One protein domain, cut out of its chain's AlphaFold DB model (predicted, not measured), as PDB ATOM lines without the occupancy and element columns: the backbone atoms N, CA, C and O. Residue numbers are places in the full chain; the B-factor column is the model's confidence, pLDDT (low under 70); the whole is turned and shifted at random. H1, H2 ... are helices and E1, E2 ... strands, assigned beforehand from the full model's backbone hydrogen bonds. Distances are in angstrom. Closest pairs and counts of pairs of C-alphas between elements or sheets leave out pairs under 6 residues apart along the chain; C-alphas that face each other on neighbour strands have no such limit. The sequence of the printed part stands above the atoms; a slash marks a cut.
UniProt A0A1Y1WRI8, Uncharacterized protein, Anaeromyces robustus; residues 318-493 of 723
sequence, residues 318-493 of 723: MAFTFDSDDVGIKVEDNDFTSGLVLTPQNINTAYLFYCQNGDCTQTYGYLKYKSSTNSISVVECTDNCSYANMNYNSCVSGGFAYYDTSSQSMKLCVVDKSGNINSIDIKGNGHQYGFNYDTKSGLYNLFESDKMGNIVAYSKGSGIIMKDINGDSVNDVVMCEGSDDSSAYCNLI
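This is residues 318 to 493 of the 723 residues of an uncharacterized protein of Anaeromyces robustus (UniProt A0A1Y1WRI8). Three sheets form a stack: a large, strongly twisted sheet of E5, E6 and E10 to E15 is in the middle, the curled sheet E2, E1, E3, E4 faces part of it on one side with strands crossed, and the small sheet E7, E8, E9 faces part of it on the other side with strands more nearly aligned. The short helix H1 sits beside E5 toward one end of the large sheet, and E13, E14 and E15 make a wing at its other end. The printed part has 176 residues, with fifteen named strands and one named helix in the order E1, E2, H1, then E3 to E15; the class is mostly strand, and neighbour strands are antiparallel. The whole is compact, with a radius of gyration of the C-alphas of 15.8 A and spans of 44 by 37 by 29 A.

E1, residues 318 to 324, and E2, residues 327 to 330, form a hairpin, with N 321 and O 329 2.9 A apart, within hydrogen-bond range. H1, residues 335 to 338, is too short for an O i to N i+4 pair; its one O i to N i+3 pair is not within range. E3, residues 350 to 356, is the antiparallel neighbour of E1, with N 318 and O 353 at 2.8 A. E2, H1 and E3 are a split strand-helix-strand unit, two strands of one sheet that follow each other among the strands, joined through a helix and with E1 between them in the sheet, and its crossover is right-handed. E4, residues 359 to 363, forms a hairpin with E3, with N 354 and O 361 at 2.8 A, and runs on into E5, residues 365 to 370, at 81 degrees. H1 is on the large sheet but at its level, only just, with a height of 3.7 A; the closest C-alphas of H1 and E5 are those of Phe 336 and Tyr 369, 4.9 A. E6, residues 376 to 381, forms a hairpin with E5, with N 365 and O 381 at 2.9 A. E7, residues 401 to 404, E8, residues 409 to 415, and E9, residues 421 to 426, are a meander, each strand the antiparallel neighbour of the one before; N 402 and O 411 are 2.9 A apart and N 414 and O 422 2.8 A. The strands of this sheet stand at 23 degrees to those of the large sheet, and those of the curled sheet at 87 degrees. E10, residues 433 to 438, E11, residues 443 to 449, and E12, residues 455 to 458, are a second meander, with N 434 and O 447 at 2.9 A and N 448 and O 457 at 2.8 A. The closest C-alphas of E8 and E10 are those of Val 414 and Asn 436, 4.6 A. E12 is also the neighbour of E5, with N 366 and O 456 at 2.8 A. E13, residues 463 to 467, E14, residues 476 to 481, and E15, residues 489 to 492, are a third meander, with N 465 and O 478 at 2.9 A and N 479 and O 491 at 3.0 A. E10 lies on one side of E11, E12 and E15 on the other; N 444 and O 490 are 2.9 A apart.

E1 begins at C-alpha 318, (53.532, -14.441, 5.144), and is 17.8 A long. E3 and E8 are each 19.5 A long and E11 19.7 A. E15 ends at C-alpha 492, (32.674, -15.093, 21.483).

The C-alphas farthest apart are those of Ser 324 and Asp 472, 48.5 A. The printed part has no cut. The links H1 to E3 and E6 to E7 are long. Mean pLDDT of the printed part is 91.4; residues 389 to 391 are under 70.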
ATOM      1  N   MET A 318      52.276 -14.605   5.871       97.19
ATOM      2  CA  MET A 318      53.532 -14.441   5.144       97.19
ATOM      3  C   MET A 318      53.267 -14.348   3.641       97.19
ATOM      4  O   MET A 318      52.278 -14.881   3.142       97.19
ATOM      5  N   ALA A 319      54.161 -13.680   2.914       96.81
ATOM      6  CA  ALA A 319      54.127 -13.622   1.458       96.81
ATOM      7  C   ALA A 319      55.270 -14.452   0.879       96.81
ATOM      8  O   ALA A 319      56.395 -14.399   1.385       96.81
ATOM      9  N   PHE A 320      54.987 -15.176  -0.198       95.50
ATOM     10  CA  PHE A 320      55.954 -15.997  -0.914       95.50
ATOM     11  C   PHE A 320      55.883 -15.713  -2.410       95.50
ATOM     12  O   PHE A 320      54.789 -15.578  -2.953       95.50
ATOM     13  N   THR A 321      57.032 -15.634  -3.076       92.94
ATOM     14  CA  THR A 321      57.116 -15.558  -4.541       92.94
ATOM     15  C   THR A 321      57.429 -16.927  -5.123       92.94
ATOM     16  O   THR A 321      58.338 -17.600  -4.632       92.94
ATOM     17  N   PHE A 322      56.709 -17.307  -6.174       88.38
ATOM     18  CA  PHE A 322      56.842 -18.595  -6.849       88.38
ATOM     19  C   PHE A 322      57.398 -18.388  -8.257       88.38
ATOM     20  O   PHE A 322      56.785 -17.714  -9.082       88.38
ATOM     21  N   ASP A 323      58.553 -18.994  -8.529       74.00
ATOM     22  CA  ASP A 323      59.096 -19.106  -9.890       74.00
ATOM     23  C   ASP A 323      58.571 -20.380 -10.597       74.00
ATOM     24  O   ASP A 323      58.666 -20.507 -11.815       74.00
ATOM     25  N   SER A 324      57.991 -21.313  -9.830       70.12
ATOM     26  CA  SER A 324      57.389 -22.592 -10.243       70.12
ATOM     27  C   SER A 324      56.266 -22.973  -9.269       70.12
ATOM     28  O   SER A 324      56.300 -22.498  -8.137       70.12
ATOM     29  N   ASP A 325      55.346 -23.864  -9.646       73.06
ATOM     30  CA  ASP A 325      54.099 -24.119  -8.897       73.06
ATOM     31  C   ASP A 325      54.275 -24.654  -7.456       73.06
ATOM     32  O   ASP A 325      53.412 -24.423  -6.612       73.06
ATOM     33  N   ASP A 326      55.386 -25.323  -7.133       76.25
ATOM     34  CA  ASP A 326      55.472 -26.108  -5.889       76.25
ATOM     35  C   ASP A 326      56.234 -25.438  -4.731       76.25
ATOM     36  O   ASP A 326      56.032 -25.801  -3.568       76.25
ATOM     37  N   VAL A 327      57.117 -24.470  -5.013       81.12
ATOM     38  CA  VAL A 327      58.025 -23.884  -4.011       81.12
ATOM     39  C   VAL A 327      57.993 -22.362  -4.027       81.12
ATOM     40  O   VAL A 327      58.327 -21.722  -5.024       81.12
ATOM     41  N   GLY A 328      57.674 -21.791  -2.866       88.50
ATOM     42  CA  GLY A 328      57.654 -20.351  -2.645       88.50
ATOM     43  C   GLY A 328      58.834 -19.874  -1.802       88.50
ATOM     44  O   GLY A 328      59.128 -20.442  -0.748       88.50
ATOM     45  N   ILE A 329      59.482 -18.787  -2.223       90.31
ATOM     46  CA  ILE A 329      60.517 -18.082  -1.448       90.31
ATOM     47  C   ILE A 329      59.853 -16.978  -0.639       90.31
ATOM     48  O   ILE A 329      59.143 -16.151  -1.208       90.31
ATOM     49  N   LYS A 330      60.092 -16.928   0.676       93.50
ATOM     50  CA  LYS A 330      59.519 -15.880   1.525       93.50
ATOM     51  C   LYS A 330      60.025 -14.505   1.086       93.50
ATOM     52  O   LYS A 330      61.229 -14.298   0.943       93.50
ATOM     53  N   VAL A 331      59.107 -13.555   0.940       93.69
ATOM     54  CA  VAL A 331      59.430 -12.136   0.763       93.69
ATOM     55  C   VAL A 331      59.904 -11.576   2.102       93.69
ATOM     56  O   VAL A 331      59.163 -11.607   3.088       93.69
ATOM     57  N   GLU A 332      61.134 -11.069   2.154       92.81
ATOM     58  CA  GLU A 332      61.692 -10.498   3.381       92.81
ATOM     59  C   GLU A 332      61.174  -9.070   3.621       92.81
ATOM     60  O   GLU A 332      60.779  -8.360   2.699       92.81
ATOM     61  N   ASP A 333      61.214  -8.590   4.865       92.19
ATOM     62  CA  ASP A 333      60.605  -7.297   5.233       92.19
ATOM     63  C   ASP A 333      61.145  -6.102   4.424       92.19
ATOM     64  O   ASP A 333      60.411  -5.176   4.067       92.19
ATOM     65  N   ASN A 334      62.436  -6.133   4.086       91.00
ATOM     66  CA  ASN A 334      63.077  -5.089   3.283       91.00
ATOM     67  C   ASN A 334      62.615  -5.098   1.815       91.00
ATOM     68  O   ASN A 334      62.745  -4.089   1.117       91.00
ATOM     69  N   ASP A 335      62.061  -6.208   1.336       90.94
ATOM     70  CA  ASP A 335      61.692  -6.395  -0.062       90.94
ATOM     71  C   ASP A 335      60.371  -5.714  -0.432       90.94
ATOM     72  O   ASP A 335      60.219  -5.253  -1.566       90.94
ATOM     73  N   PHE A 336      59.471  -5.520   0.536       91.12
ATOM     74  CA  PHE A 336      58.216  -4.779   0.344       91.12
ATOM     75  C   PHE A 336      58.435  -3.295   0.007       91.12
ATOM     76  O   PHE A 336      57.576  -2.652  -0.598       91.12
ATOM     77  N   THR A 337      59.586  -2.730   0.383       87.19
ATOM     78  CA  THR A 337      59.902  -1.302   0.192       87.19
ATOM     79  C   THR A 337      61.100  -1.049  -0.722       87.19
ATOM     80  O   THR A 337      61.299   0.085  -1.165       87.19
ATOM     81  N   SER A 338      61.892  -2.071  -1.057       87.25
ATOM     82  CA  SER A 338      63.044  -1.912  -1.952       87.25
ATOM     83  C   SER A 338      62.617  -1.715  -3.410       87.25
ATOM     84  O   SER A 338      63.217  -0.905  -4.122       87.25
ATOM     85  N   GLY A 339      61.550  -2.406  -3.834       81.56
ATOM     86  CA  GLY A 339      61.148  -2.512  -5.239       81.56
ATOM     87  C   GLY A 339      62.087  -3.397  -6.068       81.56
ATOM     88  O   GLY A 339      62.132  -3.246  -7.284       81.56
ATOM     89  N   LEU A 340      62.884  -4.261  -5.421       84.19
ATOM     90  CA  LEU A 340      63.786  -5.202  -6.098       84.19
ATOM     91  C   LEU A 340      63.143  -6.574  -6.310       84.19
ATOM     92  O   LEU A 340      63.322  -7.166  -7.369       84.19
ATOM     93  N   VAL A 341      62.417  -7.072  -5.305       86.12
ATOM     94  CA  VAL A 341      61.756  -8.384  -5.357       86.12
ATOM     95  C   VAL A 341      60.296  -8.233  -5.752       86.12
ATOM     96  O   VAL A 341      59.868  -8.888  -6.688       86.12
ATOM     97  N   LEU A 342      59.544  -7.341  -5.102       89.75
ATOM     98  CA  LEU A 342      58.156  -7.058  -5.468       89.75
ATOM     99  C   LEU A 342      58.087  -5.818  -6.364       89.75
ATOM    100  O   LEU A 342      58.261  -4.686  -5.908       89.75
ATOM    101  N   THR A 343      57.826  -6.045  -7.646       88.69
ATOM    102  CA  THR A 343      57.678  -5.025  -8.690       88.69
ATOM    103  C   THR A 343      56.301  -5.134  -9.346       88.69
ATOM    104  O   THR A 343      55.687  -6.200  -9.326       88.69
ATOM    105  N   PRO A 344      55.812  -4.074 -10.012       86.75
ATOM    106  CA  PRO A 344      54.625  -4.153 -10.861       86.75
ATOM    107  C   PRO A 344      54.601  -5.330 -11.851       86.75
ATOM    108  O   PRO A 344      53.526  -5.810 -12.189       86.75
ATOM    109  N   GLN A 345      55.766  -5.772 -12.335       87.44
ATOM    110  CA  GLN A 345      55.891  -6.796 -13.373       87.44
ATOM    111  C   GLN A 345      55.845  -8.232 -12.839       87.44
ATOM    112  O   GLN A 345      55.528  -9.129 -13.610       87.44
ATOM    113  N   ASN A 346      56.172  -8.450 -11.563       89.25
ATOM    114  CA  ASN A 346      56.241  -9.784 -10.959       89.25
ATOM    115  C   ASN A 346      55.380  -9.929  -9.699       89.25
ATOM    116  O   ASN A 346      55.427 -10.960  -9.044       89.25
ATOM    117  N   ILE A 347      54.569  -8.927  -9.349       92.06
ATOM    118  CA  ILE A 347      53.691  -9.021  -8.181       92.06
ATOM    119  C   ILE A 347      52.712 -10.201  -8.276       92.06
ATOM    120  O   ILE A 347      52.357 -10.788  -7.264       92.06
ATOM    121  N   ASN A 348      52.344 -10.606  -9.491       92.50
ATOM    122  CA  ASN A 348      51.490 -11.759  -9.770       92.50
ATOM    123  C   ASN A 348      52.141 -13.121  -9.488       92.50
ATOM    124  O   ASN A 348      51.448 -14.133  -9.580       92.50
ATOM    125  N   THR A 349      53.436 -13.163  -9.166       93.00
ATOM    126  CA  THR A 349      54.093 -14.372  -8.656       93.00
ATOM    127  C   THR A 349      54.066 -14.445  -7.132       93.00
ATOM    128  O   THR A 349      54.492 -15.452  -6.570       93.00
ATOM    129  N   ALA A 350      53.576 -13.399  -6.454       95.31
ATOM    130  CA  ALA A 350      53.423 -13.375  -5.009       95.31
ATOM    131  C   ALA A 350      52.071 -13.963  -4.578       95.31
ATOM    132  O   ALA A 350      51.017 -13.622  -5.122       95.31
ATOM    133  N   TYR A 351      52.131 -14.800  -3.549       96.44
ATOM    134  CA  TYR A 351      51.007 -15.469  -2.905       96.44
ATOM    135  C   TYR A 351      51.079 -15.216  -1.401       96.44
ATOM    136  O   TYR A 351      52.170 -15.111  -0.830       96.44
ATOM    137  N   LEU A 352      49.921 -15.130  -0.749       97.44
ATOM    138  CA  LEU A 352      49.837 -15.014   0.702       97.44
ATOM    139  C   LEU A 352      49.531 -16.377   1.311       97.44
ATOM    140  O   LEU A 352      48.680 -17.115   0.826       97.44
ATOM    141  N   PHE A 353      50.218 -16.694   2.398       97.19
ATOM    142  CA  PHE A 353      50.011 -17.905   3.176       97.19
ATOM    143  C   PHE A 353      49.770 -17.529   4.629       97.19
ATOM    144  O   PHE A 353      50.410 -16.626   5.167       97.19
ATOM    145  N   TYR A 354      48.853 -18.243   5.265       96.62
ATOM    146  CA  TYR A 354      48.717 -18.274   6.708       96.62
ATOM    147  C   TYR A 354      49.398 -19.542   7.212       96.62
ATOM    148  O   TYR A 354      49.005 -20.641   6.826       96.62
ATOM    149  N   CYS A 355      50.407 -19.390   8.061       95.56
ATOM    150  CA  CYS A 355      51.084 -20.505   8.704       95.56
ATOM    151  C   CYS A 355      50.616 -20.636  10.155       95.56
ATOM    152  O   CYS A 355      50.543 -19.639  10.869       95.56
ATOM    153  N   GLN A 356      50.340 -21.854  10.610       93.69
ATOM    154  CA  GLN A 356      50.110 -22.187  12.011       93.69
ATOM    155  C   GLN A 356      51.071 -23.301  12.405       93.69
ATOM    156  O   GLN A 356      50.950 -24.440  11.956       93.69
ATOM    157  N   ASN A 357      52.042 -22.969  13.255       91.31
ATOM    158  CA  ASN A 357      53.055 -23.909  13.725       91.31
ATOM    159  C   ASN A 357      53.764 -24.630  12.563       91.31
ATOM    160  O   ASN A 357      53.949 -25.852  12.586       91.31
ATOM    161  N   GLY A 358      54.117 -23.860  11.529       91.62
ATOM    162  CA  GLY A 358      54.839 -24.332  10.347       91.62
ATOM    163  C   GLY A 358      54.003 -24.959   9.236       91.62
ATOM    164  O   GLY A 358      54.504 -25.050   8.118       91.62
ATOM    165  N   ASP A 359      52.756 -25.355   9.502       92.75
ATOM    166  CA  ASP A 359      51.833 -25.786   8.448       92.75
ATOM    167  C   ASP A 359      51.172 -24.540   7.849       92.75
ATOM    168  O   ASP A 359      50.598 -23.726   8.569       92.75
ATOM    169  N   CYS A 360      51.301 -24.361   6.542       95.12
ATOM    170  CA  CYS A 360      50.924 -23.163   5.813       95.12
ATOM    171  C   CYS A 360      49.843 -23.469   4.782       95.12
ATOM    172  O   CYS A 360      50.040 -24.286   3.883       95.12
ATOM    173  N   THR A 361      48.750 -22.718   4.848       94.94
ATOM    174  CA  THR A 361      47.658 -22.758   3.872       94.94
ATOM    175  C   THR A 361      47.609 -21.427   3.139       94.94
ATOM    176  O   THR A 361      47.772 -20.365   3.748       94.94
ATOM    177  N   GLN A 362      47.393 -21.462   1.826       95.69
ATOM    178  CA  GLN A 362      47.212 -20.241   1.050       95.69
ATOM    179  C   GLN A 362      46.017 -19.441   1.596       95.69
ATOM    180  O   GLN A 362      44.998 -19.996   2.012       95.69
ATOM    181  N   THR A 363      46.152 -18.120   1.629       96.88
ATOM    182  CA  THR A 363      45.117 -17.215   2.126       96.88
ATOM    183  C   THR A 363      44.975 -15.988   1.234       96.88
ATOM    184  O   THR A 363      45.795 -15.718   0.360       96.88
ATOM    185  N   TYR A 364      43.917 -15.234   1.493       95.81
ATOM    186  CA  TYR A 364      43.530 -14.042   0.760       95.81
ATOM    187  C   TYR A 364      43.759 -12.809   1.619       95.81
ATOM    188  O   TYR A 364      43.607 -12.853   2.843       95.81
ATOM    189  N   GLY A 365      44.100 -11.685   1.005       96.50
ATOM    190  CA  GLY A 365      44.369 -10.478   1.767       96.50
ATOM    191  C   GLY A 365      44.998  -9.379   0.948       96.50
ATOM    192  O   GLY A 365      44.745  -9.231  -0.244       96.50
ATOM    193  N   TYR A 366      45.833  -8.600   1.617       96.25
ATOM    194  CA  TYR A 366      46.448  -7.416   1.068       96.25
ATOM    195  C   TYR A 366      47.913  -7.357   1.467       96.25
ATOM    196  O   TYR A 366      48.276  -7.656   2.606       96.25
ATOM    197  N   LEU A 367      48.750  -6.902   0.545       95.50
ATOM    198  CA  LEU A 367      50.150  -6.605   0.830       95.50
ATOM    199  C   LEU A 367      50.503  -5.213   0.323       95.50
ATOM    200  O   LEU A 367      49.948  -4.733  -0.670       95.50
ATOM    201  N   LYS A 368      51.456  -4.563   0.989       92.75
ATOM    202  CA  LYS A 368      52.027  -3.301   0.517       92.75
ATOM    203  C   LYS A 368      53.250  -3.549  -0.358       92.75
ATOM    204  O   LYS A 368      54.068  -4.405  -0.053       92.75
ATOM    205  N   TYR A 369      53.421  -2.778  -1.419       92.31
ATOM    206  CA  TYR A 369      54.597  -2.868  -2.281       92.31
ATOM    207  C   TYR A 369      54.960  -1.498  -2.846       92.31
ATOM    208  O   TYR A 369      54.188  -0.535  -2.766       92.31
ATOM    209  N   LYS A 370      56.151  -1.403  -3.430       90.62
ATOM    210  CA  LYS A 370      56.620  -0.188  -4.088       90.62
ATOM    211  C   LYS A 370      56.193  -0.165  -5.555       90.62
ATOM    212  O   LYS A 370      56.624  -0.990  -6.356       90.62
ATOM    213  N   SER A 371      55.348   0.799  -5.908       87.62
ATOM    214  CA  SER A 371      54.792   0.949  -7.255       87.62
ATOM    215  C   SER A 371      55.818   1.492  -8.263       87.62
ATOM    216  O   SER A 371      56.904   1.960  -7.906       87.62
ATOM    217  N   SER A 372      55.437   1.517  -9.546       85.44
ATOM    218  CA  SER A 372      56.226   2.137 -10.623       85.44
ATOM    219  C   SER A 372      56.444   3.643 -10.440       85.44
ATOM    220  O   SER A 372      57.402   4.189 -10.984       85.44
ATOM    221  N   THR A 373      55.598   4.320  -9.658       87.25
ATOM    222  CA  THR A 373      55.751   5.744  -9.315       87.25
ATOM    223  C   THR A 373      56.622   5.959  -8.077       87.25
ATOM    224  O   THR A 373      56.720   7.086  -7.591       87.25
ATOM    225  N   ASN A 374      57.272   4.903  -7.566       85.62
ATOM    226  CA  ASN A 374      58.107   4.928  -6.364       85.62
ATOM    227  C   ASN A 374      57.312   5.281  -5.083       85.62
ATOM    228  O   ASN A 374      57.912   5.632  -4.068       85.62
ATOM    229  N   SER A 375      55.976   5.171  -5.116       90.06
ATOM    230  CA  SER A 375      55.097   5.296  -3.949       90.06
ATOM    231  C   SER A 375      54.784   3.923  -3.349       90.06
ATOM    232  O   SER A 375      54.774   2.914  -4.052       90.06
ATOM    233  N   ILE A 376      54.493   3.875  -2.047       90.50
ATOM    234  CA  ILE A 376      53.927   2.667  -1.437       90.50
ATOM    235  C   ILE A 376      52.464   2.560  -1.860       90.50
ATOM    236  O   ILE A 376      51.723   3.541  -1.804       90.50
ATOM    237  N   SER A 377      52.079   1.384  -2.337       90.81
ATOM    238  CA  SER A 377      50.711   1.032  -2.731       90.81
ATOM    239  C   SER A 377      50.310  -0.267  -2.046       90.81
ATOM    240  O   SER A 377      51.176  -1.007  -1.581       90.81
ATOM    241  N   VAL A 378      49.010  -0.538  -1.971       92.88
ATOM    242  CA  VAL A 378      48.469  -1.802  -1.455       92.88
ATOM    243  C   VAL A 378      47.770  -2.524  -2.592       92.88
ATOM    244  O   VAL A 378      47.068  -1.903  -3.392       92.88
ATOM    245  N   VAL A 379      47.990  -3.828  -2.659       93.75
ATOM    246  CA  VAL A 379      47.419  -4.714  -3.664       93.75
ATOM    247  C   VAL A 379      46.616  -5.813  -2.989       93.75
ATOM    248  O   VAL A 379      46.977  -6.255  -1.899       93.75
ATOM    249  N   GLU A 380      45.525  -6.225  -3.626       94.94
ATOM    250  CA  GLU A 380      44.724  -7.368  -3.201       94.94
ATOM    251  C   GLU A 380      45.294  -8.667  -3.780       94.94
ATOM    252  O   GLU A 380      45.631  -8.758  -4.966       94.94
ATOM    253  N   CYS A 381      45.372  -9.675  -2.923       95.62
ATOM    254  CA  CYS A 381      45.796 -11.022  -3.245       95.62
ATOM    255  C   CYS A 381      44.615 -11.955  -3.005       95.62
ATOM    256  O   CYS A 381      44.225 -12.197  -1.861       95.62
ATOM    257  N   THR A 382      44.034 -12.432  -4.103       92.25
ATOM    258  CA  THR A 382      43.073 -13.534  -4.077       92.25
ATOM    259  C   THR A 382      43.880 -14.810  -4.308       92.25
ATOM    260  O   THR A 382      44.635 -15.212  -3.429       92.25
ATOM    261  N   ASP A 383      43.874 -15.393  -5.497       88.62
ATOM    262  CA  ASP A 383      44.742 -16.547  -5.750       88.62
ATOM    263  C   ASP A 383      46.209 -16.109  -5.805       88.62
ATOM    264  O   ASP A 383      47.028 -16.575  -5.024       88.62
ATOM    265  N   ASN A 384      46.514 -15.115  -6.633       90.69
ATOM    266  CA  ASN A 384      47.775 -14.387  -6.620       90.69
ATOM    267  C   ASN A 384      47.526 -12.886  -6.432       90.69
ATOM    268  O   ASN A 384      46.392 -12.395  -6.475       90.69
ATOM    269  N   CYS A 385      48.595 -12.129  -6.211       93.44
ATOM    270  CA  CYS A 385      48.489 -10.681  -6.075       93.44
ATOM    271  C   CYS A 385      48.344 -10.017  -7.451       93.44
ATOM    272  O   CYS A 385      49.240 -10.061  -8.293       93.44
ATOM    273  N   SER A 386      47.199  -9.386  -7.705       85.75
ATOM    274  CA  SER A 386      46.869  -8.852  -9.035       85.75
ATOM    275  C   SER A 386      47.170  -7.356  -9.140       85.75
ATOM    276  O   SER A 386      46.874  -6.608  -8.224       85.75
ATOM    277  N   TYR A 387      47.706  -6.870 -10.266       72.12
ATOM    278  CA  TYR A 387      48.117  -5.461 -10.465       72.12
ATOM    279  C   TYR A 387      46.950  -4.433 -10.536       72.12
ATOM    280  O   TYR A 387      47.012  -3.419 -11.233       72.12
ATOM    281  N   ALA A 388      45.846  -4.647  -9.826       70.38
ATOM    282  CA  ALA A 388      44.820  -3.630  -9.654       70.38
ATOM    283  C   ALA A 388      45.273  -2.638  -8.570       70.38
ATOM    284  O   ALA A 388      45.082  -2.872  -7.379       70.38
ATOM    285  N   ASN A 389      45.892  -1.520  -8.977       64.06
ATOM    286  CA  ASN A 389      46.214  -0.427  -8.053       64.06
ATOM    287  C   ASN A 389      44.941   0.036  -7.332       64.06
ATOM    288  O   ASN A 389      44.048   0.637  -7.940       64.06
ATOM    289  N   MET A 390      44.881  -0.207  -6.028       69.88
ATOM    290  CA  MET A 390      43.791   0.260  -5.188       69.88
ATOM    291  C   MET A 390      44.064   1.708  -4.771       69.88
ATOM    292  O   MET A 390      44.874   1.973  -3.887       69.88
ATOM    293  N   ASN A 391      43.383   2.662  -5.407       69.38
ATOM    294  CA  ASN A 391      43.545   4.103  -5.147       69.38
ATOM    295  C   ASN A 391      42.671   4.619  -3.988       69.38
ATOM    296  O   ASN A 391      42.258   5.781  -3.976       69.38
ATOM    297  N   TYR A 392      42.329   3.759  -3.035       80.12
ATOM    298  CA  TYR A 392      41.494   4.153  -1.908       80.12
ATOM    299  C   TYR A 392      42.365   4.744  -0.800       80.12
ATOM    300  O   TYR A 392      43.340   4.135  -0.380       80.12
ATOM    301  N   ASN A 393      41.987   5.925  -0.308       83.12
ATOM    302  CA  ASN A 393      42.678   6.614   0.791       83.12
ATOM    303  C   ASN A 393      41.842   6.626   2.087       83.12
ATOM    304  O   ASN A 393      42.160   7.344   3.033       83.12
ATOM    305  N   SER A 394      40.733   5.886   2.115       89.25
ATOM    306  CA  SER A 394      39.774   5.855   3.220       89.25
ATOM    307  C   SER A 394      38.999   4.544   3.230       89.25
ATOM    308  O   SER A 394      38.896   3.876   2.201       89.25
ATOM    309  N   CYS A 395      38.381   4.215   4.366       92.56
ATOM    310  CA  CYS A 395      37.507   3.052   4.452       92.56
ATOM    311  C   CYS A 395      36.245   3.195   3.604       92.56
ATOM    312  O   CYS A 395      35.455   4.115   3.797       92.56
ATOM    313  N   VAL A 396      36.069   2.252   2.678       88.06
ATOM    314  CA  VAL A 396      34.917   2.163   1.767       88.06
ATOM    315  C   VAL A 396      33.986   1.009   2.135       88.06
ATOM    316  O   VAL A 396      32.771   1.145   2.035       88.06
ATOM    317  N   SER A 397      34.548  -0.112   2.585       92.88
ATOM    318  CA  SER A 397      33.823  -1.321   2.985       92.88
ATOM    319  C   SER A 397      34.597  -2.075   4.066       92.88
ATOM    320  O   SER A 397      35.809  -1.910   4.194       92.88
ATOM    321  N   GLY A 398      33.905  -2.909   4.846       93.69
ATOM    322  CA  GLY A 398      34.565  -3.856   5.747       93.69
ATOM    323  C   GLY A 398      35.378  -4.899   4.984       93.69
ATOM    324  O   GLY A 398      35.027  -5.264   3.863       93.69
ATOM    325  N   GLY A 399      36.458  -5.365   5.603       92.94
ATOM    326  CA  GLY A 399      37.392  -6.342   5.050       92.94
ATOM    327  C   GLY A 399      38.392  -5.780   4.039       92.94
ATOM    328  O   GLY A 399      39.119  -6.557   3.444       92.94
ATOM    329  N   PHE A 400      38.435  -4.462   3.839       93.75
ATOM    330  CA  PHE A 400      39.286  -3.806   2.847       93.75
ATOM    331  C   PHE A 400      40.525  -3.168   3.489       93.75
ATOM    332  O   PHE A 400      40.404  -2.584   4.567       93.75
ATOM    333  N   ALA A 401      41.690  -3.196   2.830       95.06
ATOM    334  CA  ALA A 401      42.894  -2.520   3.320       95.06
ATOM    335  C   ALA A 401      43.461  -1.474   2.348       95.06
ATOM    336  O   ALA A 401      43.408  -1.628   1.130       95.06
ATOM    337  N   TYR A 402      44.047  -0.409   2.897       94.38
ATOM    338  CA  TYR A 402      44.662   0.675   2.126       94.38
ATOM    339  C   TYR A 402      45.912   1.243   2.790       94.38
ATOM    340  O   TYR A 402      46.183   0.979   3.958       94.38
ATOM    341  N   TYR A 403      46.673   2.046   2.047       92.88
ATOM    342  CA  TYR A 403      47.811   2.783   2.588       92.88
ATOM    343  C   TYR A 403      47.431   4.242   2.836       92.88
ATOM    344  O   TYR A 403      47.140   4.985   1.898       92.88
ATOM    345  N   ASP A 404      47.451   4.673   4.095       92.94
ATOM    346  CA  ASP A 404      47.269   6.078   4.445       92.94
ATOM    347  C   ASP A 404      48.620   6.794   4.402       92.94
ATOM    348  O   ASP A 404      49.472   6.641   5.280       92.94
ATOM    349  N   THR A 405      48.808   7.619   3.374       89.69
ATOM    350  CA  THR A 405      50.042   8.385   3.163       89.69
ATOM    351  C   THR A 405      50.305   9.423   4.253       89.69
ATOM    352  O   THR A 405      51.466   9.772   4.470       89.69
ATOM    353  N   SER A 406      49.271   9.885   4.965       90.62
ATOM    354  CA  SER A 406      49.409  10.882   6.035       90.62
ATOM    355  C   SER A 406      49.997  10.264   7.300       90.62
ATOM    356  O   SER A 406      50.879  10.851   7.922       90.62
ATOM    357  N   SER A 407      49.531   9.066   7.666       90.31
ATOM    358  CA  SER A 407      50.057   8.307   8.808       90.31
ATOM    359  C   SER A 407      51.203   7.359   8.442       90.31
ATOM    360  O   SER A 407      51.799   6.767   9.338       90.31
ATOM    361  N   GLN A 408      51.519   7.224   7.147       90.38
ATOM    362  CA  GLN A 408      52.513   6.290   6.605       90.38
ATOM    363  C   GLN A 408      52.298   4.852   7.095       90.38
ATOM    364  O   GLN A 408      53.242   4.141   7.439       90.38
ATOM    365  N   SER A 409      51.035   4.435   7.159       91.25
ATOM    366  CA  SER A 409      50.654   3.129   7.687       91.25
ATOM    367  C   SER A 409      49.621   2.456   6.798       91.25
ATOM    368  O   SER A 409      48.802   3.109   6.145       91.25
ATOM    369  N   MET A 410      49.685   1.128   6.763       94.31
ATOM    370  CA  MET A 410      48.615   0.323   6.197       94.31
ATOM    371  C   MET A 410      47.442   0.325   7.180       94.31
ATOM    372  O   MET A 410      47.647   0.271   8.391       94.31
ATOM    373  N   LYS A 411      46.214   0.404   6.678       96.12
ATOM    374  CA  LYS A 411      44.994   0.403   7.486       96.12
ATOM    375  C   LYS A 411      44.040  -0.667   6.997       96.12
ATOM    376  O   LYS A 411      43.908  -0.851   5.789       96.12
ATOM    377  N   LEU A 412      43.364  -1.327   7.930       96.88
ATOM    378  CA  LEU A 412      42.320  -2.315   7.665       96.88
ATOM    379  C   LEU A 412      40.962  -1.751   8.081       96.88
ATOM    380  O   LEU A 412      40.804  -1.244   9.189       96.88
ATOM    381  N   CYS A 413      39.970  -1.875   7.216       97.38
ATOM    382  CA  CYS A 413      38.594  -1.494   7.486       97.38
ATOM    383  C   CYS A 413      37.827  -2.697   8.022       97.38
ATOM    384  O   CYS A 413      37.778  -3.741   7.377       97.38
ATOM    385  N   VAL A 414      37.198  -2.554   9.182       96.50
ATOM    386  CA  VAL A 414      36.424  -3.616   9.831       96.50
ATOM    387  C   VAL A 414      35.020  -3.130  10.151       96.50
ATOM    388  O   VAL A 414      34.816  -1.957  10.464       96.50
ATOM    389  N   VAL A 415      34.047  -4.027  10.054       96.38
ATOM    390  CA  VAL A 415      32.661  -3.774  10.454       96.38
ATOM    391  C   VAL A 415      32.477  -4.242  11.895       96.38
ATOM    392  O   VAL A 415      32.859  -5.362  12.233       96.38
ATOM    393  N   ASP A 416      31.907  -3.393  12.748       94.12
ATOM    394  CA  ASP A 416      31.556  -3.756  14.123       94.12
ATOM    395  C   ASP A 416      30.190  -4.467  14.211       94.12
ATOM    396  O   ASP A 416      29.454  -4.602  13.231       94.12
ATOM    397  N   LYS A 417      29.809  -4.905  15.416       93.38
ATOM    398  CA  LYS A 417      28.526  -5.591  15.652       93.38
ATOM    399  C   LYS A 417      27.293  -4.734  15.326       93.38
ATOM    400  O   LYS A 417      26.220  -5.278  15.070       93.38
ATOM    401  N   SER A 418      27.441  -3.409  15.331       93.81
ATOM    402  CA  SER A 418      26.387  -2.448  14.985       93.81
ATOM    403  C   SER A 418      26.318  -2.167  13.479       93.81
ATOM    404  O   SER A 418      25.414  -1.460  13.035       93.81
ATOM    405  N   GLY A 419      27.246  -2.714  12.688       93.62
ATOM    406  CA  GLY A 419      27.350  -2.477  11.254       93.62
ATOM    407  C   GLY A 419      28.158  -1.230  10.878       93.62
ATOM    408  O   GLY A 419      28.194  -0.884   9.696       93.62
ATOM    409  N   ASN A 420      28.803  -0.546  11.833       95.31
ATOM    410  CA  ASN A 420      29.634   0.616  11.517       95.31
ATOM    411  C   ASN A 420      31.000   0.171  10.996       95.31
ATOM    412  O   ASN A 420      31.591  -0.781  11.504       95.31
ATOM    413  N   ILE A 421      31.519   0.901  10.009       96.12
ATOM    414  CA  ILE A 421      32.845   0.660   9.440       96.12
ATOM    415  C   ILE A 421      33.866   1.515  10.192       96.12
ATOM    416  O   ILE A 421      33.771   2.743  10.195       96.12
ATOM    417  N   ASN A 422      34.865   0.861  10.774       95.06
ATOM    418  CA  ASN A 422      35.971   1.470  11.506       95.06
ATOM    419  C   ASN A 422      37.302   1.122  10.823       95.06
ATOM    420  O   ASN A 422      37.416   0.082  10.178       95.06
ATOM    421  N   SER A 423      38.323   1.971  10.971       95.25
ATOM    422  CA  SER A 423      39.684   1.690  10.486       95.25
ATOM    423  C   SER A 423      40.618   1.307  11.635       95.25
ATOM    424  O   SER A 423      40.690   2.037  12.623       95.25
ATOM    425  N   ILE A 424      41.387   0.234  11.470       94.50
ATOM    426  CA  ILE A 424      42.460  -0.195  12.371       94.50
ATOM    427  C   ILE A 424      43.803   0.125  11.706       94.50
ATOM    428  O   ILE A 424      44.013  -0.206  10.540       94.50
ATOM    429  N   ASP A 425      44.711   0.764  12.445       93.81
ATOM    430  CA  ASP A 425      46.071   1.052  11.979       93.81
ATOM    431  C   ASP A 425      46.966  -0.185  12.114       93.81
ATOM    432  O   ASP A 425      47.278  -0.565  13.240       93.81
ATOM    433  N   ILE A 426      47.469  -0.723  11.002       93.56
ATOM    434  CA  ILE A 426      48.433  -1.827  10.978       93.56
ATOM    435  C   ILE A 426      49.856  -1.272  11.142       93.56
ATOM    436  O   ILE A 426      50.418  -0.648  10.238       93.56
ATOM    437  N   LYS A 427      50.441  -1.472  12.327       86.94
ATOM    438  CA  LYS A 427      51.750  -0.933  12.738       86.94
ATOM    439  C   LYS A 427      52.777  -2.055  12.882       86.94
ATOM    440  O   LYS A 427      52.449  -3.142  13.339       86.94
ATOM    441  N   GLY A 428      54.033  -1.756  12.544       80.69
ATOM    442  CA  GLY A 428      55.151  -2.700  12.632       80.69
ATOM    443  C   GLY A 428      55.715  -2.846  14.047       80.69
ATOM    444  O   GLY A 428      56.817  -2.379  14.322       80.69
ATOM    445  N   ASN A 429      54.942  -3.421  14.966       81.94
ATOM    446  CA  ASN A 429      55.367  -3.662  16.349       81.94
ATOM    447  C   ASN A 429      54.774  -4.940  16.964       81.94
ATOM    448  O   ASN A 429      54.672  -5.038  18.187       81.94
ATOM    449  N   GLY A 430      54.388  -5.903  16.127       86.44
ATOM    450  CA  GLY A 430      53.758  -7.155  16.543       86.44
ATOM    451  C   GLY A 430      52.598  -7.541  15.633       86.44
ATOM    452  O   GLY A 430      52.218  -6.781  14.741       86.44
ATOM    453  N   HIS A 431      52.047  -8.731  15.858       89.62
ATOM    454  CA  HIS A 431      50.839  -9.164  15.160       89.62
ATOM    455  C   HIS A 431      49.658  -8.289  15.567       89.62
ATOM    456  O   HIS A 431      49.481  -7.945  16.742       89.62
ATOM    457  N   GLN A 432      48.836  -7.940  14.587       93.12
ATOM    458  CA  GLN A 432      47.593  -7.232  14.815       93.12
ATOM    459  C   GLN A 432      46.423  -8.021  14.264       93.12
ATOM    460  O   GLN A 432      46.529  -8.666  13.225       93.12
ATOM    461  N   TYR A 433      45.298  -7.925  14.965       94.06
ATOM    462  CA  TYR A 433      44.097  -8.688  14.668       94.06
ATOM    463  C   TYR A 433      42.951  -7.741  14.340       94.06
ATOM    464  O   TYR A 433      42.658  -6.817  15.104       94.06
ATOM    465  N   GLY A 434      42.307  -7.979  13.202       95.25
ATOM    466  CA  GLY A 434      41.105  -7.278  12.776       95.25
ATOM    467  C   GLY A 434      39.905  -8.211  12.801       95.25
ATOM    468  O   GLY A 434      39.864  -9.177  12.045       95.25
ATOM    469  N   PHE A 435      38.911  -7.907  13.632       95.94
ATOM    470  CA  PHE A 435      37.664  -8.669  13.701       95.94
ATOM    471  C   PHE A 435      36.598  -7.979  12.849       95.94
ATOM    472  O   PHE A 435      36.060  -6.944  13.236       95.94
ATOM    473  N   ASN A 436      36.302  -8.540  11.677       96.62
ATOM    474  CA  ASN A 436      35.306  -8.001  10.753       96.62
ATOM    475  C   ASN A 436      33.976  -8.750  10.909       96.62
ATOM    476  O   ASN A 436      33.850  -9.889  10.457       96.62
ATOM    477  N   TYR A 437      32.992  -8.120  11.550       96.56
ATOM    478  CA  TYR A 437      31.698  -8.731  11.845       96.56
ATOM    479  C   TYR A 437      30.842  -8.894  10.584       96.56
ATOM    480  O   TYR A 437      30.498  -7.921   9.908       96.56
ATOM    481  N   ASP A 438      30.444 -10.127  10.289       95.62
ATOM    482  CA  ASP A 438      29.459 -10.424   9.260       95.62
ATOM    483  C   ASP A 438      28.051 -10.406   9.864       95.62
ATOM    484  O   ASP A 438      27.590 -11.349  10.508       95.62
ATOM    485  N   THR A 439      27.332  -9.317   9.597       93.19
ATOM    486  CA  THR A 439      25.950  -9.109  10.059       93.19
ATOM    487  C   THR A 439      24.960 -10.191   9.615       93.19
ATOM    488  O   THR A 439      23.905 -10.316  10.238       93.19
ATOM    489  N   LYS A 440      25.262 -10.972   8.565       94.00
ATOM    490  CA  LYS A 440      24.379 -12.045   8.082       94.00
ATOM    491  C   LYS A 440      24.542 -13.331   8.885       94.00
ATOM    492  O   LYS A 440      23.537 -13.932   9.253       94.00
ATOM    493  N   SER A 441      25.781 -13.759   9.128       94.62
ATOM    494  CA  SER A 441      26.081 -14.977   9.895       94.62
ATOM    495  C   SER A 441      26.087 -14.743  11.407       94.62
ATOM    496  O   SER A 441      25.858 -15.678  12.170       94.62
ATOM    497  N   GLY A 442      26.322 -13.504  11.848       95.25
ATOM    498  CA  GLY A 442      26.541 -13.176  13.255       95.25
ATOM    499  C   GLY A 442      27.919 -13.602  13.774       95.25
ATOM    500  O   GLY A 442      28.105 -13.682  14.988       95.25
ATOM    501  N   LEU A 443      28.861 -13.891  12.871       96.25
ATOM    502  CA  LEU A 443      30.229 -14.324  13.166       96.25
ATOM    503  C   LEU A 443      31.239 -13.257  12.733       96.25
ATOM    504  O   LEU A 443      30.931 -12.369  11.936       96.25
ATOM    505  N   TYR A 444      32.464 -13.341  13.246       96.50
ATOM    506  CA  TYR A 444      33.567 -12.478  12.830       96.50
ATOM    507  C   TYR A 444      34.463 -13.210  11.836       96.50
ATOM    508  O   TYR A 444      34.836 -14.353  12.073       96.50
ATOM    509  N   ASN A 445      34.868 -12.537  10.763       96.38
ATOM    510  CA  ASN A 445      36.028 -12.964   9.985       96.38
ATOM    511  C   ASN A 445      37.281 -12.365  10.620       96.38
ATOM    512  O   ASN A 445      37.312 -11.162  10.907       96.38
ATOM    513  N   LEU A 446      38.303 -13.189  10.827       96.19
ATOM    514  CA  LEU A 446      39.561 -12.746  11.419       96.19
ATOM    515  C   LEU A 446      40.577 -12.378  10.343       96.19
ATOM    516  O   LEU A 446      40.927 -13.201   9.499       96.19
ATOM    517  N   PHE A 447      41.093 -11.159  10.432       96.88
ATOM    518  CA  PHE A 447      42.293 -10.721   9.737       96.88
ATOM    519  C   PHE A 447      43.477 -10.706  10.691       96.88
ATOM    520  O   PHE A 447      43.342 -10.306  11.849       96.88
ATOM    521  N   GLU A 448      44.643 -11.060  10.175       96.25
ATOM    522  CA  GLU A 448      45.911 -10.992  10.881       96.25
ATOM    523  C   GLU A 448      46.941 -10.234  10.044       96.25
ATOM    524  O   GLU A 448      46.987 -10.383   8.820       96.25
ATOM    525  N   SER A 449      47.758  -9.412  10.703       96.62
ATOM    526  CA  SER A 449      48.925  -8.785  10.088       96.62
ATOM    527  C   SER A 449      50.212  -9.548  10.371       96.62
ATOM    528  O   SER A 449      50.364 -10.193  11.411       96.62
ATOM    529  N   ASP A 450      51.193  -9.389   9.488       95.88
ATOM    530  CA  ASP A 450      52.570  -9.722   9.835       95.88
ATOM    531  C   ASP A 450      53.107  -8.730  10.887       95.88
ATOM    532  O   ASP A 450      52.557  -7.642  11.099       95.88
ATOM    533  N   LYS A 451      54.216  -9.091  11.545       93.69
ATOM    534  CA  LYS A 451      54.803  -8.284  12.632       93.69
ATOM    535  C   LYS A 451      55.235  -6.881  12.193       93.69
ATOM    536  O   LYS A 451      55.327  -5.984  13.031       93.69
ATOM    537  N   MET A 452      55.517  -6.701  10.902       94.56
ATOM    538  CA  MET A 452      56.015  -5.455  10.320       94.56
ATOM    539  C   MET A 452      54.921  -4.622   9.635       94.56
ATOM    540  O   MET A 452      55.195  -3.513   9.162       94.56
ATOM    541  N   GLY A 453      53.681  -5.118   9.593       94.81
ATOM    542  CA  GLY A 453      52.565  -4.450   8.928       94.81
ATOM    543  C   GLY A 453      52.796  -4.255   7.429       94.81
ATOM    544  O   GLY A 453      52.486  -3.198   6.870       94.81
ATOM    545  N   ASN A 454      53.461  -5.212   6.785       96.06
ATOM    546  CA  ASN A 454      53.594  -5.314   5.337       96.06
ATOM    547  C   ASN A 454      52.398  -6.039   4.700       96.06
ATOM    548  O   ASN A 454      52.081  -5.779   3.538       96.06
ATOM    549  N   ILE A 455      51.751  -6.925   5.456       97.50
ATOM    550  CA  ILE A 455      50.696  -7.835   5.018       97.50
ATOM    551  C   ILE A 455      49.539  -7.743   6.014       97.50
ATOM    552  O   ILE A 455      49.752  -7.652   7.222       97.50
ATOM    553  N   VAL A 456      48.311  -7.825   5.511       97.44
ATOM    554  CA  VAL A 456      47.136  -8.178   6.312       97.44
ATOM    555  C   VAL A 456      46.292  -9.161   5.517       97.44
ATOM    556  O   VAL A 456      45.926  -8.889   4.376       97.44
ATOM    557  N   ALA A 457      46.001 -10.322   6.085       97.56
ATOM    558  CA  ALA A 457      45.287 -11.378   5.378       97.56
ATOM    559  C   ALA A 457      44.302 -12.092   6.292       97.56
ATOM    560  O   ALA A 457      44.379 -11.975   7.515       97.56
ATOM    561  N   TYR A 458      43.357 -12.814   5.700       97.12
ATOM    562  CA  TYR A 458      42.455 -13.657   6.466       97.12
ATOM    563  C   TYR A 458      43.253 -14.733   7.202       97.12
ATOM    564  O   TYR A 458      44.116 -15.403   6.627       97.12
ATOM    565  N   SER A 459      42.947 -14.917   8.481       96.12
ATOM    566  CA  SER A 459      43.437 -16.072   9.216       96.12
ATOM    567  C   SER A 459      42.771 -17.335   8.675       96.12
ATOM    568  O   SER A 459      41.597 -17.320   8.294       96.12
ATOM    569  N   LYS A 460      43.529 -18.430   8.648       95.62
ATOM    570  CA  LYS A 460      43.047 -19.781   8.324       95.62
ATOM    571  C   LYS A 460      43.135 -20.722   9.530       95.62
ATOM    572  O   LYS A 460      42.783 -21.890   9.423       95.62
ATOM    573  N   GLY A 461      43.620 -20.225  10.668       93.38
ATOM    574  CA  GLY A 461      43.930 -21.044  11.832       93.38
ATOM    575  C   GLY A 461      42.712 -21.381  12.673       93.38
ATOM    576  O   GLY A 461      41.694 -20.689  12.637       93.38
ATOM    577  N   SER A 462      42.860 -22.438  13.466       94.50
ATOM    578  CA  SER A 462      41.890 -22.829  14.490       94.50
ATOM    579  C   SER A 462      42.482 -22.654  15.884       94.50
ATOM    580  O   SER A 462      43.657 -22.967  16.105       94.50
ATOM    581  N   GLY A 463      41.674 -22.198  16.839       95.44
ATOM    582  CA  GLY A 463      42.100 -22.019  18.226       95.44
ATOM    583  C   GLY A 463      41.395 -20.860  18.917       95.44
ATOM    584  O   GLY A 463      40.253 -20.534  18.594       95.44
ATOM    585  N   ILE A 464      42.066 -20.262  19.900       96.06
ATOM    586  CA  ILE A 464      41.541 -19.141  20.682       96.06
ATOM    587  C   ILE A 464      42.481 -17.940  20.607       96.06
ATOM    588  O   ILE A 464      43.706 -18.082  20.585       96.06
ATOM    589  N   ILE A 465      41.881 -16.751  20.620       95.38
ATOM    590  CA  ILE A 465      42.538 -15.465  20.847       95.38
ATOM    591  C   ILE A 465      41.901 -14.816  22.079       95.38
ATOM    592  O   ILE A 465      40.677 -14.767  22.196       95.38
ATOM    593  N   MET A 466      42.729 -14.296  22.989       94.56
ATOM    594  CA  MET A 466      42.270 -13.455  24.099       94.56
ATOM    595  C   MET A 466      42.388 -11.983  23.703       94.56
ATOM    596  O   MET A 466      43.497 -11.447  23.624       94.56
ATOM    597  N   LYS A 467      41.259 -11.327  23.424       93.56
ATOM    598  CA  LYS A 467      41.231  -9.925  22.989       93.56
ATOM    599  C   LYS A 467      39.937  -9.255  23.416       93.56
ATOM    600  O   LYS A 467      38.875  -9.812  23.196       93.56
ATOM    601  N   ASP A 468      40.028  -8.047  23.958       92.38
ATOM    602  CA  ASP A 468      38.863  -7.175  24.126       92.38
ATOM    603  C   ASP A 468      38.335  -6.752  22.744       92.38
ATOM    604  O   ASP A 468      38.976  -5.959  22.040       92.38
ATOM    605  N   ILE A 469      37.199  -7.320  22.332       90.81
ATOM    606  CA  ILE A 469      36.539  -6.968  21.067       90.81
ATOM    607  C   ILE A 469      35.321  -6.065  21.274       90.81
ATOM    608  O   ILE A 469      34.750  -5.572  20.296       90.81
ATOM    609  N   ASN A 470      34.900  -5.869  22.523       87.38
ATOM    610  CA  ASN A 470      33.679  -5.151  22.873       87.38
ATOM    611  C   ASN A 470      33.962  -3.732  23.436       87.38
ATOM    612  O   ASN A 470      33.061  -2.890  23.453       87.38
ATOM    613  N   GLY A 471      35.216  -3.447  23.802       86.12
ATOM    614  CA  GLY A 471      35.717  -2.171  24.304       86.12
ATOM    615  C   GLY A 471      35.587  -1.965  25.818       86.12
ATOM    616  O   GLY A 471      35.694  -0.820  26.268       86.12
ATOM    617  N   ASP A 472      35.327  -3.009  26.610       90.06
ATOM    618  CA  ASP A 472      35.154  -2.934  28.069       90.06
ATOM    619  C   ASP A 472      36.464  -3.056  28.871       90.06
ATOM    620  O   ASP A 472      36.450  -2.976  30.102       90.06
ATOM    621  N   SER A 473      37.607  -3.151  28.184       91.38
ATOM    622  CA  SER A 473      38.947  -3.362  28.748       91.38
ATOM    623  C   SER A 473      39.164  -4.727  29.415       91.38
ATOM    624  O   SER A 473      40.154  -4.899  30.134       91.38
ATOM    625  N   VAL A 474      38.289  -5.703  29.172       90.56
ATOM    626  CA  VAL A 474      38.442  -7.100  29.581       90.56
ATOM    627  C   VAL A 474      38.682  -7.944  28.333       90.56
ATOM    628  O   VAL A 474      38.004  -7.808  27.324       90.56
ATOM    629  N   ASN A 475      39.680  -8.827  28.377       92.19
ATOM    630  CA  ASN A 475      39.924  -9.710  27.242       92.19
ATOM    631  C   ASN A 475      38.782 -10.716  27.101       92.19
ATOM    632  O   ASN A 475      38.551 -11.524  28.002       92.19
ATOM    633  N   ASP A 476      38.133 -10.716  25.942       94.12
ATOM    634  CA  ASP A 476      37.186 -11.752  25.573       94.12
ATOM    635  C   ASP A 476      37.923 -13.011  25.095       94.12
ATOM    636  O   ASP A 476      38.984 -12.943  24.464       94.12
ATOM    637  N   VAL A 477      37.331 -14.177  25.360       95.19
ATOM    638  CA  VAL A 477      37.765 -15.456  24.790       95.19
ATOM    639  C   VAL A 477      37.073 -15.633  23.444       95.19
ATOM    640  O   VAL A 477      35.875 -15.928  23.371       95.19
ATOM    641  N   VAL A 478      37.832 -15.439  22.370       96.19
ATOM    642  CA  VAL A 478      37.338 -15.572  20.999       96.19
ATOM    643  C   VAL A 478      37.833 -16.891  20.426       96.19
ATOM    644  O   VAL A 478      39.036 -17.068  20.247       96.19
ATOM    645  N   MET A 479      36.917 -17.814  20.139       96.31
ATOM    646  CA  MET A 479      37.247 -19.058  19.447       96.31
ATOM    647  C   MET A 479      37.117 -18.847  17.947       96.31
ATOM    648  O   MET A 479      36.167 -18.212  17.497       96.31
ATOM    649  N   CYS A 480      38.063 -19.384  17.188       96.31
ATOM    650  CA  CYS A 480      38.061 -19.354  15.738       96.31
ATOM    651  C   CYS A 480      38.173 -20.774  15.188       96.31
ATOM    652  O   CYS A 480      38.985 -21.577  15.656       96.31
ATOM    653  N   GLU A 481      37.365 -21.058  14.175       94.38
ATOM    654  CA  GLU A 481      37.396 -22.302  13.416       94.38
ATOM    655  C   GLU A 481      37.944 -22.001  12.021       94.38
ATOM    656  O   GLU A 481      37.363 -21.224  11.257       94.38
ATOM    657  N   GLY A 482      39.101 -22.587  11.725       90.31
ATOM    658  CA  GLY A 482      39.762 -22.504  10.434       90.31
ATOM    659  C   GLY A 482      39.076 -23.367   9.378       90.31
ATOM    660  O   GLY A 482      38.354 -24.314   9.687       90.31
ATOM    661  N   SER A 483      39.318 -23.034   8.116       83.50
ATOM    662  CA  SER A 483      38.803 -23.746   6.948       83.50
ATOM    663  C   SER A 483      39.839 -23.663   5.836       83.50
ATOM    664  O   SER A 483      40.402 -22.592   5.606       83.50
ATOM    665  N   ASP A 484      40.079 -24.765   5.130       79.44
ATOM    666  CA  ASP A 484      41.017 -24.768   4.004       79.44
ATOM    667  C   ASP A 484      40.510 -23.851   2.878       79.44
ATOM    668  O   ASP A 484      41.255 -23.023   2.349       79.44
ATOM    669  N   ASP A 485      39.200 -23.874   2.617       83.44
ATOM    670  CA  ASP A 485      38.575 -23.154   1.502       83.44
ATOM    671  C   ASP A 485      38.174 -21.710   1.844       83.44
ATOM    672  O   ASP A 485      38.104 -20.848   0.968       83.44
ATOM    673  N   SER A 486      37.921 -21.392   3.118       87.69
ATOM    674  CA  SER A 486      37.379 -20.084   3.536       87.69
ATOM    675  C   SER A 486      38.206 -19.423   4.633       87.69
ATOM    676  O   SER A 486      39.117 -20.031   5.179       87.69
ATOM    677  N   SER A 487      37.934 -18.159   4.949       89.94
ATOM    678  CA  SER A 487      38.514 -17.513   6.129       89.94
ATOM    679  C   SER A 487      38.068 -18.209   7.415       89.94
ATOM    680  O   SER A 487      36.983 -18.794   7.457       89.94
ATOM    681  N   ALA A 488      38.882 -18.100   8.465       92.50
ATOM    682  CA  ALA A 488      38.487 -18.518   9.799       92.50
ATOM    683  C   ALA A 488      37.294 -17.680  10.282       92.50
ATOM    684  O   ALA A 488      37.302 -16.443  10.186       92.50
ATOM    685  N   TYR A 489      36.285 -18.367  10.812       95.19
ATOM    686  CA  TYR A 489      35.130 -17.741  11.444       95.19
ATOM    687  C   TYR A 489      35.295 -17.794  12.950       95.19
ATOM    688  O   TYR A 489      35.619 -18.838  13.511       95.19
ATOM    689  N   CYS A 490      35.043 -16.667  13.599       97.00
ATOM    690  CA  CYS A 490      35.262 -16.509  15.019       97.00
ATOM    691  C   CYS A 490      33.986 -16.101  15.748       97.00
ATOM    692  O   CYS A 490      33.169 -15.321  15.243       97.00
ATOM    693  N   ASN A 491      33.843 -16.590  16.975       95.94
ATOM    694  CA  ASN A 491      32.751 -16.266  17.873       95.94
ATOM    695  C   ASN A 491      33.243 -16.062  19.309       95.94
ATOM    696  O   ASN A 491      34.212 -16.664  19.767       95.94
ATOM    697  N   LEU A 492      32.519 -15.217  20.039       94.75
ATOM    698  CA  LEU A 492      32.674 -15.093  21.483       94.75
ATOM    699  C   LEU A 492      32.196 -16.374  22.161       94.75
ATOM    700  O   LEU A 492      31.069 -16.816  21.912       94.75
ATOM    701  N   ILE A 493      33.020 -16.933  23.047       94.06
ATOM    702  CA  ILE A 493      32.645 -18.104  23.839       94.06
ATOM    703  C   ILE A 493      32.602 -17.758  25.316       94.06
ATOM    704  O   ILE A 493      33.582 -17.343  25.922       94.06
TER     705      ILE A 493